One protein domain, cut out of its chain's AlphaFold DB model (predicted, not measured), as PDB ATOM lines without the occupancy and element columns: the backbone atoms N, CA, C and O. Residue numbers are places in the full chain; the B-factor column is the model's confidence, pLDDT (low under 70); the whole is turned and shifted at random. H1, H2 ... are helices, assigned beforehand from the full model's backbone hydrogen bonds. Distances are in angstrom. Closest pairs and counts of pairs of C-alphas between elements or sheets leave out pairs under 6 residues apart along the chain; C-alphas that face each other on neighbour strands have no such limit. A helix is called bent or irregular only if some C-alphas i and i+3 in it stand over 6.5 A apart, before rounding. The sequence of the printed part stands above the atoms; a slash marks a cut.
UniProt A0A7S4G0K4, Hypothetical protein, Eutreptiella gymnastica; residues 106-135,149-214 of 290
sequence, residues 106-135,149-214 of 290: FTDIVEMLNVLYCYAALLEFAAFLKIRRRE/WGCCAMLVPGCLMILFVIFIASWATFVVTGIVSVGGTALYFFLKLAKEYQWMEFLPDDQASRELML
ATOM      1  N   PHE A 106     -10.041  45.495   8.363       88.31
ATOM      2  CA  PHE A 106     -11.311  46.241   8.391       88.31
ATOM      3  C   PHE A 106     -11.233  47.605   7.685       88.31
ATOM      4  O   PHE A 106     -12.133  47.961   6.929       88.31
ATOM      5  N   THR A 107     -10.150  48.358   7.896       88.75
ATOM      6  CA  THR A 107      -9.956  49.666   7.253       88.75
ATOM      7  C   THR A 107      -9.837  49.541   5.735       88.75
ATOM      8  O   THR A 107     -10.497  50.290   5.020       88.75
ATOM      9  N   ASP A 108      -9.075  48.556   5.254       88.50
ATOM     10  CA  ASP A 108      -8.891  48.318   3.821       88.50
ATOM     11  C   ASP A 108     -10.210  47.879   3.171       88.50
ATOM     12  O   ASP A 108     -10.566  48.357   2.098       88.50
ATOM     13  N   ILE A 109     -10.977  47.015   3.849       90.19
ATOM     14  CA  ILE A 109     -12.311  46.582   3.411       90.19
ATOM     15  C   ILE A 109     -13.223  47.798   3.223       90.19
ATOM     16  O   ILE A 109     -13.794  47.979   2.150       90.19
ATOM     17  N   VAL A 110     -13.345  48.655   4.242       89.31
ATOM     18  CA  VAL A 110     -14.222  49.836   4.179       89.31
ATOM     19  C   VAL A 110     -13.800  50.783   3.056       89.31
ATOM     20  O   VAL A 110     -14.656  51.309   2.346       89.31
ATOM     21  N   GLU A 111     -12.497  50.972   2.851       89.81
ATOM     22  CA  GLU A 111     -11.986  51.799   1.758       89.81
ATOM     23  C   GLU A 111     -12.346  51.209   0.384       89.81
ATOM     24  O   GLU A 111     -12.899  51.912  -0.465       89.81
ATOM     25  N   MET A 112     -12.117  49.905   0.187       88.62
ATOM     26  CA  MET A 112     -12.448  49.193  -1.051       88.62
ATOM     27  C   MET A 112     -13.941  49.228  -1.374       88.62
ATOM     28  O   MET A 112     -14.315  49.531  -2.511       88.62
ATOM     29  N   LEU A 113     -14.804  48.953  -0.390       89.06
ATOM     30  CA  LEU A 113     -16.253  48.998  -0.590       89.06
ATOM     31  C   LEU A 113     -16.731  50.411  -0.917       89.06
ATOM     32  O   LEU A 113     -17.579  50.573  -1.790       89.06
ATOM     33  N   ASN A 114     -16.176  51.435  -0.270       91.81
ATOM     34  CA  ASN A 114     -16.580  52.815  -0.516       91.81
ATOM     35  C   ASN A 114     -16.245  53.264  -1.950       91.81
ATOM     36  O   ASN A 114     -17.066  53.904  -2.610       91.81
ATOM     37  N   VAL A 115     -15.074  52.880  -2.476       90.81
ATOM     38  CA  VAL A 115     -14.707  53.156  -3.877       90.81
ATOM     39  C   VAL A 115     -15.590  52.369  -4.850       90.81
ATOM     40  O   VAL A 115     -16.054  52.928  -5.846       90.81
ATOM     41  N   LEU A 116     -15.881  51.096  -4.563       89.56
ATOM     42  CA  LEU A 116     -16.771  50.287  -5.399       89.56
ATOM     43  C   LEU A 116     -18.203  50.849  -5.423       89.56
ATOM     44  O   LEU A 116     -18.822  50.923  -6.485       89.56
ATOM     45  N   TYR A 117     -18.699  51.316  -4.277       91.25
ATOM     46  CA  TYR A 117     -19.994  51.982  -4.156       91.25
ATOM     47  C   TYR A 117     -20.034  53.290  -4.953       91.25
ATOM     48  O   TYR A 117     -20.980  53.544  -5.697       91.25
ATOM     49  N   CYS A 118     -18.967  54.089  -4.878       92.62
ATOM     50  CA  CYS A 118     -18.801  55.287  -5.696       92.62
ATOM     51  C   CYS A 118     -18.879  54.974  -7.200       92.62
ATOM     52  O   CYS A 118     -19.554  55.683  -7.948       92.62
ATOM     53  N   TYR A 119     -18.231  53.897  -7.647       90.69
ATOM     54  CA  TYR A 119     -18.300  53.452  -9.039       90.69
ATOM     55  C   TYR A 119     -19.720  53.016  -9.441       90.69
ATOM     56  O   TYR A 119     -20.217  53.437 -10.489       90.69
ATOM     57  N   ALA A 120     -20.400  52.234  -8.598       91.44
ATOM     58  CA  ALA A 120     -21.783  51.818  -8.828       91.44
ATOM     59  C   ALA A 120     -22.740  53.020  -8.922       91.44
ATOM     60  O   ALA A 120     -23.533  53.100  -9.860       91.44
ATOM     61  N   ALA A 121     -22.600  54.004  -8.030       93.06
ATOM     62  CA  ALA A 121     -23.398  55.228  -8.045       93.06
ATOM     63  C   ALA A 121     -23.191  56.050  -9.332       93.06
ATOM     64  O   ALA A 121     -24.151  56.565  -9.906       93.06
ATOM     65  N   LEU A 122     -21.957  56.139  -9.847       93.00
ATOM     66  CA  LEU A 122     -21.692  56.797 -11.136       93.00
ATOM     67  C   LEU A 122     -22.370  56.072 -12.303       93.00
ATOM     68  O   LEU A 122     -22.918  56.726 -13.196       93.00
ATOM     69  N   LEU A 123     -22.362  54.735 -12.301       91.31
ATOM     70  CA  LEU A 123     -23.074  53.940 -13.303       91.31
ATOM     71  C   LEU A 123     -24.590  54.123 -13.201       91.31
ATOM     72  O   LEU A 123     -25.252  54.231 -14.234       91.31
ATOM     73  N   GLU A 124     -25.136  54.219 -11.991       92.31
ATOM     74  CA  GLU A 124     -26.553  54.492 -11.764       92.31
ATOM     75  C   GLU A 124     -26.945  55.880 -12.285       92.31
ATOM     76  O   GLU A 124     -27.917  56.012 -13.032       92.31
ATOM     77  N   PHE A 125     -26.146  56.910 -12.002       92.44
ATOM     78  CA  PHE A 125     -26.363  58.255 -12.539       92.44
ATOM     79  C   PHE A 125     -26.278  58.283 -14.067       92.44
ATOM     80  O   PHE A 125     -27.113  58.906 -14.732       92.44
ATOM     81  N   ALA A 126     -25.313  57.570 -14.651       92.06
ATOM     82  CA  ALA A 126     -25.193  57.444 -16.098       92.06
ATOM     83  C   ALA A 126     -26.396  56.707 -16.712       92.06
ATOM     84  O   ALA A 126     -26.938  57.148 -17.731       92.06
ATOM     85  N   ALA A 127     -26.850  55.616 -16.089       90.69
ATOM     86  CA  ALA A 127     -28.022  54.859 -16.515       90.69
ATOM     87  C   ALA A 127     -29.295  55.709 -16.427       90.69
ATOM     88  O   ALA A 127     -30.062  55.766 -17.390       90.69
ATOM     89  N   PHE A 128     -29.475  56.444 -15.332       89.62
ATOM     90  CA  PHE A 128     -30.586  57.367 -15.138       89.62
ATOM     91  C   PHE A 128     -30.629  58.447 -16.228       89.62
ATOM     92  O   PHE A 128     -31.664  58.641 -16.870       89.62
ATOM     93  N   LEU A 129     -29.499  59.103 -16.516       90.12
ATOM     94  CA  LEU A 129     -29.415  60.103 -17.586       90.12
ATOM     95  C   LEU A 129     -29.668  59.492 -18.971       90.12
ATOM     96  O   LEU A 129     -30.341  60.105 -19.806       90.12
ATOM     97  N   LYS A 130     -29.177  58.272 -19.219       89.38
ATOM     98  CA  LYS A 130     -29.411  57.537 -20.471       89.38
ATOM     99  C   LYS A 130     -30.892  57.216 -20.664       89.38
ATOM    100  O   LYS A 130     -31.414  57.455 -21.754       89.38
ATOM    101  N   ILE A 131     -31.568  56.719 -19.626       86.50
ATOM    102  CA  ILE A 131     -33.009  56.435 -19.652       86.50
ATOM    103  C   ILE A 131     -33.785  57.734 -19.867       86.50
ATOM    104  O   ILE A 131     -34.622  57.801 -20.763       86.50
ATOM    105  N   ARG A 132     -33.448  58.806 -19.140       85.19
ATOM    106  CA  ARG A 132     -34.118  60.109 -19.269       85.19
ATOM    107  C   ARG A 132     -33.982  60.715 -20.667       85.19
ATOM    108  O   ARG A 132     -34.890  61.417 -21.106       85.19
ATOM    109  N   ARG A 133     -32.872  60.447 -21.364       84.19
ATOM    110  CA  ARG A 133     -32.646  60.887 -22.748       84.19
ATOM    111  C   ARG A 133     -33.398  60.044 -23.779       84.19
ATOM    112  O   ARG A 133     -33.856  60.606 -24.766       84.19
ATOM    113  N   ARG A 134     -33.487  58.721 -23.589       83.25
ATOM    114  CA  ARG A 134     -34.131  57.807 -24.555       83.25
ATOM    115  C   ARG A 134     -35.646  57.727 -24.392       83.25
ATOM    116  O   ARG A 134     -36.359  57.775 -25.383       83.25
ATOM    117  N   GLU A 135     -36.129  57.619 -23.159       75.19
ATOM    118  CA  GLU A 135     -37.537  57.357 -22.849       75.19
ATOM    119  C   GLU A 135     -38.059  58.349 -21.789       75.19
ATOM    120  O   GLU A 135     -38.373  57.967 -20.661       75.19
ATOM    121  N   TRP A 149     -31.734  69.059 -18.236       88.06
ATOM    122  CA  TRP A 149     -30.702  69.926 -17.660       88.06
ATOM    123  C   TRP A 149     -30.838  70.111 -16.145       88.06
ATOM    124  O   TRP A 149     -29.829  70.162 -15.448       88.06
ATOM    125  N   GLY A 150     -32.068  70.144 -15.622       88.25
ATOM    126  CA  GLY A 150     -32.320  70.189 -14.180       88.25
ATOM    127  C   GLY A 150     -31.900  68.897 -13.478       88.25
ATOM    128  O   GLY A 150     -31.293  68.948 -12.413       88.25
ATOM    129  N   CYS A 151     -32.140  67.740 -14.104       88.12
ATOM    130  CA  CYS A 151     -31.634  66.453 -13.627       88.12
ATOM    131  C   CYS A 151     -30.099  66.410 -13.625       88.12
ATOM    132  O   CYS A 151     -29.512  65.976 -12.640       88.12
ATOM    133  N   CYS A 152     -29.444  66.900 -14.683       90.12
ATOM    134  CA  CYS A 152     -27.984  66.998 -14.714       90.12
ATOM    135  C   CYS A 152     -27.460  67.885 -13.579       90.12
ATOM    136  O   CYS A 152     -26.590  67.452 -12.833       90.12
ATOM    137  N   ALA A 153     -28.020  69.088 -13.407       92.50
ATOM    138  CA  ALA A 153     -27.609  70.022 -12.358       92.50
ATOM    139  C   ALA A 153     -27.792  69.444 -10.942       92.50
ATOM    140  O   ALA A 153     -26.933  69.640 -10.089       92.50
ATOM    141  N   MET A 154     -28.868  68.686 -10.707       91.81
ATOM    142  CA  MET A 154     -29.121  68.007  -9.432       91.81
ATOM    143  C   MET A 154     -28.077  66.922  -9.120       91.81
ATOM    144  O   MET A 154     -27.746  66.715  -7.955       91.81
ATOM    145  N   LEU A 155     -27.544  66.245 -10.142       93.12
ATOM    146  CA  LEU A 155     -26.541  65.187  -9.977       93.12
ATOM    147  C   LEU A 155     -25.119  65.729  -9.779       93.12
ATOM    148  O   LEU A 155     -24.302  65.048  -9.163       93.12
ATOM    149  N   VAL A 156     -24.819  66.950 -10.241       93.44
ATOM    150  CA  VAL A 156     -23.495  67.588 -10.092       93.44
ATOM    151  C   VAL A 156     -22.940  67.516  -8.661       93.44
ATOM    152  O   VAL A 156     -21.821  67.027  -8.520       93.44
ATOM    153  N   PRO A 157     -23.648  67.944  -7.594       93.19
ATOM    154  CA  PRO A 157     -23.095  67.883  -6.237       93.19
ATOM    155  C   PRO A 157     -22.774  66.450  -5.790       93.19
ATOM    156  O   PRO A 157     -21.742  66.232  -5.159       93.19
ATOM    157  N   GLY A 158     -23.605  65.471  -6.164       92.94
ATOM    158  CA  GLY A 158     -23.351  64.056  -5.888       92.94
ATOM    159  C   GLY A 158     -22.110  63.548  -6.618       92.94
ATOM    160  O   GLY A 158     -21.222  62.972  -5.999       92.94
ATOM    161  N   CYS A 159     -21.990  63.842  -7.914       93.69
ATOM    162  CA  CYS A 159     -20.811  63.493  -8.706       93.69
ATOM    163  C   CYS A 159     -19.532  64.138  -8.159       93.69
ATOM    164  O   CYS A 159     -18.502  63.475  -8.094       93.69
ATOM    165  N   LEU A 160     -19.579  65.407  -7.739       94.06
ATOM    166  CA  LEU A 160     -18.426  66.093  -7.148       94.06
ATOM    167  C   LEU A 160     -17.989  65.442  -5.831       94.06
ATOM    168  O   LEU A 160     -16.794  65.239  -5.629       94.06
ATOM    169  N   MET A 161     -18.938  65.077  -4.962       92.44
ATOM    170  CA  MET A 161     -18.640  64.341  -3.728       92.44
ATOM    171  C   MET A 161     -18.030  62.970  -4.020       92.44
ATOM    172  O   MET A 161     -17.033  62.603  -3.405       92.44
ATOM    173  N   ILE A 162     -18.570  62.240  -4.996       93.38
ATOM    174  CA  ILE A 162     -18.032  60.940  -5.404       93.38
ATOM    175  C   ILE A 162     -16.598  61.079  -5.931       93.38
ATOM    176  O   ILE A 162     -15.710  60.347  -5.503       93.38
ATOM    177  N   LEU A 163     -16.342  62.047  -6.815       91.56
ATOM    178  CA  LEU A 163     -15.000  62.297  -7.347       91.56
ATOM    179  C   LEU A 163     -14.009  62.681  -6.247       91.56
ATOM    180  O   LEU A 163     -12.857  62.261  -6.293       91.56
ATOM    181  N   PHE A 164     -14.454  63.442  -5.247       90.94
ATOM    182  CA  PHE A 164     -13.635  63.790  -4.091       90.94
ATOM    183  C   PHE A 164     -13.268  62.563  -3.246       90.94
ATOM    184  O   PHE A 164     -12.108  62.398  -2.880       90.94
ATOM    185  N   VAL A 165     -14.232  61.680  -2.971       88.75
ATOM    186  CA  VAL A 165     -13.986  60.431  -2.233       88.75
ATOM    187  C   VAL A 165     -13.017  59.530  -2.994       88.75
ATOM    188  O   VAL A 165     -12.061  59.029  -2.409       88.75
ATOM    189  N   ILE A 166     -13.221  59.382  -4.306       87.81
ATOM    190  CA  ILE A 166     -12.315  58.629  -5.176       87.81
ATOM    191  C   ILE A 166     -10.908  59.240  -5.126       87.81
ATOM    192  O   ILE A 166      -9.937  58.513  -4.978       87.81
ATOM    193  N   PHE A 167     -10.778  60.566  -5.178       88.69
ATOM    194  CA  PHE A 167      -9.478  61.246  -5.148       88.69
ATOM    195  C   PHE A 167      -8.667  60.994  -3.864       88.69
ATOM    196  O   PHE A 167      -7.440  61.006  -3.909       88.69
ATOM    197  N   ILE A 168      -9.332  60.767  -2.728       88.12
ATOM    198  CA  ILE A 168      -8.678  60.490  -1.438       88.12
ATOM    199  C   ILE A 168      -8.256  59.018  -1.302       88.12
ATOM    200  O   ILE A 168      -7.407  58.705  -0.467       88.12
ATOM    201  N   ALA A 169      -8.831  58.120  -2.104       85.69
ATOM    202  CA  ALA A 169      -8.566  56.692  -2.002       85.69
ATOM    203  C   ALA A 169      -7.096  56.344  -2.289       85.69
ATOM    204  O   ALA A 169      -6.408  56.988  -3.086       85.69
ATOM    205  N   SER A 170      -6.606  55.293  -1.636       86.50
ATOM    206  CA  SER A 170      -5.238  54.821  -1.798       86.50
ATOM    207  C   SER A 170      -5.026  54.126  -3.145       86.50
ATOM    208  O   SER A 170      -5.930  53.544  -3.748       86.50
ATOM    209  N   TRP A 171      -3.774  54.138  -3.611       85.88
ATOM    210  CA  TRP A 171      -3.383  53.480  -4.860       85.88
ATOM    211  C   TRP A 171      -3.694  51.976  -4.868       85.88
ATOM    212  O   TRP A 171      -4.111  51.437  -5.892       85.88
ATOM    213  N   ALA A 172      -3.524  51.296  -3.729       84.06
ATOM    214  CA  ALA A 172      -3.822  49.871  -3.613       84.06
ATOM    215  C   ALA A 172      -5.310  49.594  -3.872       84.06
ATOM    216  O   ALA A 172      -5.645  48.700  -4.650       84.06
ATOM    217  N   THR A 173      -6.189  50.420  -3.303       86.25
ATOM    218  CA  THR A 173      -7.635  50.328  -3.506       86.25
ATOM    219  C   THR A 173      -8.014  50.503  -4.971       86.25
ATOM    220  O   THR A 173      -8.777  49.701  -5.503       86.25
ATOM    221  N   PHE A 174      -7.419  51.473  -5.670       86.19
ATOM    222  CA  PHE A 174      -7.654  51.659  -7.106       86.19
ATOM    223  C   PHE A 174      -7.309  50.427  -7.940       86.19
ATOM    224  O   PHE A 174      -8.065  50.068  -8.845       86.19
ATOM    225  N   VAL A 175      -6.184  49.770  -7.642       88.69
ATOM    226  CA  VAL A 175      -5.771  48.553  -8.351       88.69
ATOM    227  C   VAL A 175      -6.768  47.427  -8.095       88.69
ATOM    228  O   VAL A 175      -7.227  46.796  -9.047       88.69
ATOM    229  N   VAL A 176      -7.145  47.199  -6.835       86.69
ATOM    230  CA  VAL A 176      -8.092  46.136  -6.470       86.69
ATOM    231  C   VAL A 176      -9.462  46.387  -7.094       86.69
ATOM    232  O   VAL A 176      -9.992  45.504  -7.768       86.69
ATOM    233  N   THR A 177     -10.019  47.592  -6.955       86.12
ATOM    234  CA  THR A 177     -11.299  47.942  -7.583       86.12
ATOM    235  C   THR A 177     -11.214  47.826  -9.103       86.12
ATOM    236  O   THR A 177     -12.123  47.274  -9.714       86.12
ATOM    237  N   GLY A 178     -10.109  48.259  -9.717       89.25
ATOM    238  CA  GLY A 178      -9.881  48.113 -11.154       89.25
ATOM    239  C   GLY A 178      -9.909  46.653 -11.609       89.25
ATOM    240  O   GLY A 178     -10.605  46.324 -12.568       89.25
ATOM    241  N   ILE A 179      -9.223  45.763 -10.888       91.06
ATOM    242  CA  ILE A 179      -9.239  44.317 -11.153       91.06
ATOM    243  C   ILE A 179     -10.657  43.760 -11.018       91.06
ATOM    244  O   ILE A 179     -11.092  43.009 -11.887       91.06
ATOM    245  N   VAL A 180     -11.398  44.144  -9.976       89.50
ATOM    246  CA  VAL A 180     -12.779  43.686  -9.763       89.50
ATOM    247  C   VAL A 180     -13.705  44.182 -10.877       89.50
ATOM    248  O   VAL A 180     -14.483  43.398 -11.414       89.50
ATOM    249  N   SER A 181     -13.605  45.448 -11.292       89.50
ATOM    250  CA  SER A 181     -14.415  46.007 -12.382       89.50
ATOM    251  C   SER A 181     -14.103  45.359 -13.733       89.50
ATOM    252  O   SER A 181     -15.021  45.027 -14.491       89.50
ATOM    253  N   VAL A 182     -12.820  45.144 -14.038       93.38
ATOM    254  CA  VAL A 182     -12.391  44.443 -15.256       93.38
ATOM    255  C   VAL A 182     -12.828  42.982 -15.202       93.38
ATOM    256  O   VAL A 182     -13.381  42.486 -16.178       93.38
ATOM    257  N   GLY A 183     -12.657  42.317 -14.060       93.94
ATOM    258  CA  GLY A 183     -13.075  40.938 -13.827       93.94
ATOM    259  C   GLY A 183     -14.583  40.748 -13.977       93.94
ATOM    260  O   GLY A 183     -15.010  39.844 -14.686       93.94
ATOM    261  N   GLY A 184     -15.396  41.639 -13.404       90.50
ATOM    262  CA  GLY A 184     -16.853  41.625 -13.562       90.50
ATOM    263  C   GLY A 184     -17.289  41.859 -15.012       90.50
ATOM    264  O   GLY A 184     -18.163  41.159 -15.522       90.50
ATOM    265  N   THR A 185     -16.628  42.782 -15.717       91.06
ATOM    266  CA  THR A 185     -16.894  43.030 -17.145       91.06
ATOM    267  C   THR A 185     -16.495  41.828 -18.005       91.06
ATOM    268  O   THR A 185     -17.259  41.401 -18.870       91.06
ATOM    269  N   ALA A 186     -15.325  41.241 -17.753       93.75
ATOM    270  CA  ALA A 186     -14.849  40.043 -18.434       93.75
ATOM    271  C   ALA A 186     -15.766  38.843 -18.174       93.75
ATOM    272  O   ALA A 186     -16.097  38.124 -19.114       93.75
ATOM    273  N   LEU A 187     -16.240  38.666 -16.936       91.44
ATOM    274  CA  LEU A 187     -17.212  37.635 -16.578       91.44
ATOM    275  C   LEU A 187     -18.528  37.818 -17.341       91.44
ATOM    276  O   LEU A 187     -19.052  36.851 -17.885       91.44
ATOM    277  N   TYR A 188     -19.032  39.051 -17.455       89.62
ATOM    278  CA  TYR A 188     -20.221  39.342 -18.260       89.62
ATOM    279  C   TYR A 188     -20.035  38.941 -19.734       89.62
ATOM    280  O   TYR A 188     -20.893  38.266 -20.309       89.62
ATOM    281  N   PHE A 189     -18.903  39.301 -20.349       90.12
ATOM    282  CA  PHE A 189     -18.600  38.898 -21.727       90.12
ATOM    283  C   PHE A 189     -18.423  37.383 -21.868       90.12
ATOM    284  O   PHE A 189     -18.933  36.799 -22.822       90.12
ATOM    285  N   PHE A 190     -17.753  36.738 -20.914       89.69
ATOM    286  CA  PHE A 190     -17.585  35.289 -20.884       89.69
ATOM    287  C   PHE A 190     -18.932  34.566 -20.808       89.69
ATOM    288  O   PHE A 190     -19.168  33.638 -21.572       89.69
ATOM    289  N   LEU A 191     -19.849  35.024 -19.953       87.62
ATOM    290  CA  LEU A 191     -21.201  34.470 -19.860       87.62
ATOM    291  C   LEU A 191     -21.992  34.666 -21.153       87.62
ATOM    292  O   LEU A 191     -22.712  33.762 -21.573       87.62
ATOM    293  N   LYS A 192     -21.821  35.810 -21.827       85.31
ATOM    294  CA  LYS A 192     -22.432  36.054 -23.138       85.31
ATOM    295  C   LYS A 192     -21.916  35.077 -24.201       85.31
ATOM    296  O   LYS A 192     -22.721  34.532 -24.949       85.31
ATOM    297  N   LEU A 193     -20.608  34.817 -24.233       86.62
ATOM    298  CA  LEU A 193     -20.010  33.818 -25.125       86.62
ATOM    299  C   LEU A 193     -20.474  32.401 -24.766       86.62
ATOM    300  O   LEU A 193     -20.885  31.651 -25.643       86.62
ATOM    301  N   ALA A 194     -20.485  32.041 -23.481       85.69
ATOM    302  CA  ALA A 194     -20.968  30.741 -23.016       85.69
ATOM    303  C   ALA A 194     -22.445  30.505 -23.381       85.69
ATOM    304  O   ALA A 194     -22.827  29.374 -23.685       85.69
ATOM    305  N   LYS A 195     -23.262  31.568 -23.395       81.38
ATOM    306  CA  LYS A 195     -24.649  31.538 -23.874       81.38
ATOM    307  C   LYS A 195     -24.723  31.306 -25.384       81.38
ATOM    308  O   LYS A 195     -25.541  30.507 -25.827       81.38
ATOM    309  N   GLU A 196     -23.867  31.952 -26.169       80.94
ATOM    310  CA  GLU A 196     -23.818  31.794 -27.631       80.94
ATOM    311  C   GLU A 196     -23.342  30.393 -28.054       80.94
ATOM    312  O   GLU A 196     -23.941  29.776 -28.929       80.94
ATOM    313  N   TYR A 197     -22.336  29.845 -27.368       80.50
ATOM    314  CA  TYR A 197     -21.828  28.488 -27.600       80.50
ATOM    315  C   TYR A 197     -22.617  27.383 -26.871       80.50
ATOM    316  O   TYR A 197     -22.235  26.218 -26.956       80.50
ATOM    317  N   GLN A 198     -23.700  27.727 -26.158       76.94
ATOM    318  CA  GLN A 198     -24.558  26.796 -25.403       76.94
ATOM    319  C   GLN A 198     -23.784  25.897 -24.415       76.94
ATOM    320  O   GLN A 198     -24.106  24.728 -24.226       76.94
ATOM    321  N   TRP A 199     -22.746  26.435 -23.768       79.06
ATOM    322  CA  TRP A 199     -21.943  25.688 -22.787       79.06
ATOM    323  C   TRP A 199     -22.680  25.435 -21.473       79.06
ATOM    324  O   TRP A 199     -22.344  24.511 -20.736       79.06
ATOM    325  N   MET A 200     -23.657  26.281 -21.158       77.75
ATOM    326  CA  MET A 200     -24.490  26.177 -19.969       77.75
ATOM    327  C   MET A 200     -25.942  26.418 -20.359       77.75
ATOM    328  O   MET A 200     -26.225  27.196 -21.268       77.75
ATOM    329  N   GLU A 201     -26.861  25.765 -19.657       79.88
ATOM    330  CA  GLU A 201     -28.290  26.009 -19.809       79.88
ATOM    331  C   GLU A 201     -28.633  27.370 -19.187       79.88
ATOM    332  O   GLU A 201     -28.322  27.631 -18.022       79.88
ATOM    333  N   PHE A 202     -29.240  28.259 -19.971       83.94
ATOM    334  CA  PHE A 202     -29.763  29.549 -19.516       83.94
ATOM    335  C   PHE A 202     -31.283  29.519 -19.640       83.94
ATOM    336  O   PHE A 202     -31.807  28.966 -20.607       83.94
ATOM    337  N   LEU A 203     -31.992  30.144 -18.695       79.12
ATOM    338  CA  LEU A 203     -33.438  30.288 -18.830       79.12
ATOM    339  C   LEU A 203     -33.777  31.178 -20.044       79.12
ATOM    340  O   LEU A 203     -33.011  32.099 -20.362       79.12
ATOM    341  N   PRO A 204     -34.917  30.927 -20.717       71.81
ATOM    342  CA  PRO A 204     -35.437  31.815 -21.750       71.81
ATOM    343  C   PRO A 204     -35.613  33.230 -21.193       71.81
ATOM    344  O   PRO A 204     -36.106  33.404 -20.081       71.81
ATOM    345  N   ASP A 205     -35.207  34.243 -21.959       67.62
ATOM    346  CA  ASP A 205     -35.336  35.641 -21.545       67.62
ATOM    347  C   ASP A 205     -36.821  36.050 -21.496       67.62
ATOM    348  O   ASP A 205     -37.446  36.300 -22.528       67.62
ATOM    349  N   ASP A 206     -37.390  36.105 -20.289       57.62
ATOM    350  CA  ASP A 206     -38.803  36.427 -20.047       57.62
ATOM    351  C   ASP A 206     -39.187  37.834 -20.556       57.62
ATOM    352  O   ASP A 206     -40.351  38.094 -20.861       57.62
ATOM    353  N   GLN A 207     -38.224  38.755 -20.728       56.47
ATOM    354  CA  GLN A 207     -38.497  40.072 -21.322       56.47
ATOM    355  C   GLN A 207     -38.924  39.981 -22.790       56.47
ATOM    356  O   GLN A 207     -39.863  40.674 -23.182       56.47
ATOM    357  N   ALA A 208     -38.285  39.118 -23.586       52.91
ATOM    358  CA  ALA A 208     -38.654  38.923 -24.986       52.91
ATOM    359  C   ALA A 208     -40.054  38.296 -25.105       52.91
ATOM    360  O   ALA A 208     -40.846  38.700 -25.951       52.91
ATOM    361  N   SER A 209     -40.388  37.369 -24.201       52.75
ATOM    362  CA  SER A 209     -41.709  36.735 -24.094       52.75
ATOM    363  C   SER A 209     -42.808  37.735 -23.729       52.75
ATOM    364  O   SER A 209     -43.894  37.696 -24.305       52.75
ATOM    365  N   ARG A 210     -42.532  38.654 -22.791       54.47
ATOM    366  CA  ARG A 210     -43.480  39.691 -22.353       54.47
ATOM    367  C   ARG A 210     -43.686  40.778 -23.399       54.47
ATOM    368  O   ARG A 210     -44.823  41.188 -23.603       54.47
ATOM    369  N   GLU A 211     -42.632  41.226 -24.080       56.28
ATOM    370  CA  GLU A 211     -42.803  42.140 -25.215       56.28
ATOM    371  C   GLU A 211     -43.558  41.460 -26.361       56.28
ATOM    372  O   GLU A 211     -44.458  42.068 -26.930       56.28
ATOM    373  N   LEU A 212     -43.299  40.179 -26.638       51.97
ATOM    374  CA  LEU A 212     -44.069  39.417 -27.621       51.97
ATOM    375  C   LEU A 212     -45.543  39.252 -27.204       51.97
ATOM    376  O   LEU A 212     -46.419  39.419 -28.046       51.97
ATOM    377  N   MET A 213     -45.840  38.998 -25.922       54.34
ATOM    378  CA  MET A 213     -47.218  38.966 -25.401       54.34
ATOM    379  C   MET A 213     -47.921  40.323 -25.497       54.34
ATOM    380  O   MET A 213     -49.111  40.361 -25.786       54.34
ATOM    381  N   LEU A 214     -47.207  41.431 -25.278       62.12
ATOM    382  CA  LEU A 214     -47.758  42.787 -25.394       62.12
ATOM    383  C   LEU A 214     -47.939  43.241 -26.851       62.12
ATOM    384  O   LEU A 214     -48.726  44.149 -27.113       62.12
TER     385      LEU A 214
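AT A GLANCE: This is residues 106 to 135 and 149 to 214 of the 290 residues of the protein "Hypothetical protein" of Eutreptiella gymnastica (UniProt A0A7S4G0K4). Two long helices, H1 and H2, lie side by side, and H3 leads off from one end of the pair as the other limb of an open V; from H3's far end residues 197 to 205 turn off to the side on which H1 and H2 lie and lead to the small helix H4, which stands free. The printed part has 96 residues, with four named helices in the order H1 to H4: all helix. It is loose, radius of gyration of the C-alphas 18.2 A, and flat, spanning 47 by 37 by 19 A.

IN THESE COORDINATES: Find C-alpha 106 at (-11.311, 46.241, 8.391); from there H1 runs 41.7 A to residue 134. H2, residues 149 to 168, covers 28.9 A, with a kink of 34 degrees near residue 157; it is only just irregular, C-alphas 154 and 157 being 6.8 A apart. H3, residues 171 to 196, covers 37.5 A. H4, residues 206 to 214, ends at (-47.758, 42.787, -25.394).

HOW THE PARTS SIT: Look at Cys 118 and Ile 162, the closest C-alphas of H1 and H2, 5.7 A: these touch at a shallow tilt of 20 degrees, opposite ways. H1 touches H3 with residues 108 to 116 alone, at a steep tilt of 52 degrees; the closest C-alphas, Met 112 and Thr 173, are 5.5 A apart. H2 and H3 are apart, and H4 touches no helix. Every O i to N i+4 pair is within hydrogen-bond range in H1, H3 and H4, and 14 of 16 in H2.

THE WHOLE: Residues 136 to 148 are not printed; C-alphas 135 and 149 are 15.2 A apart. No link printed whole is long. Residues 205 to 214 have pLDDT under 70.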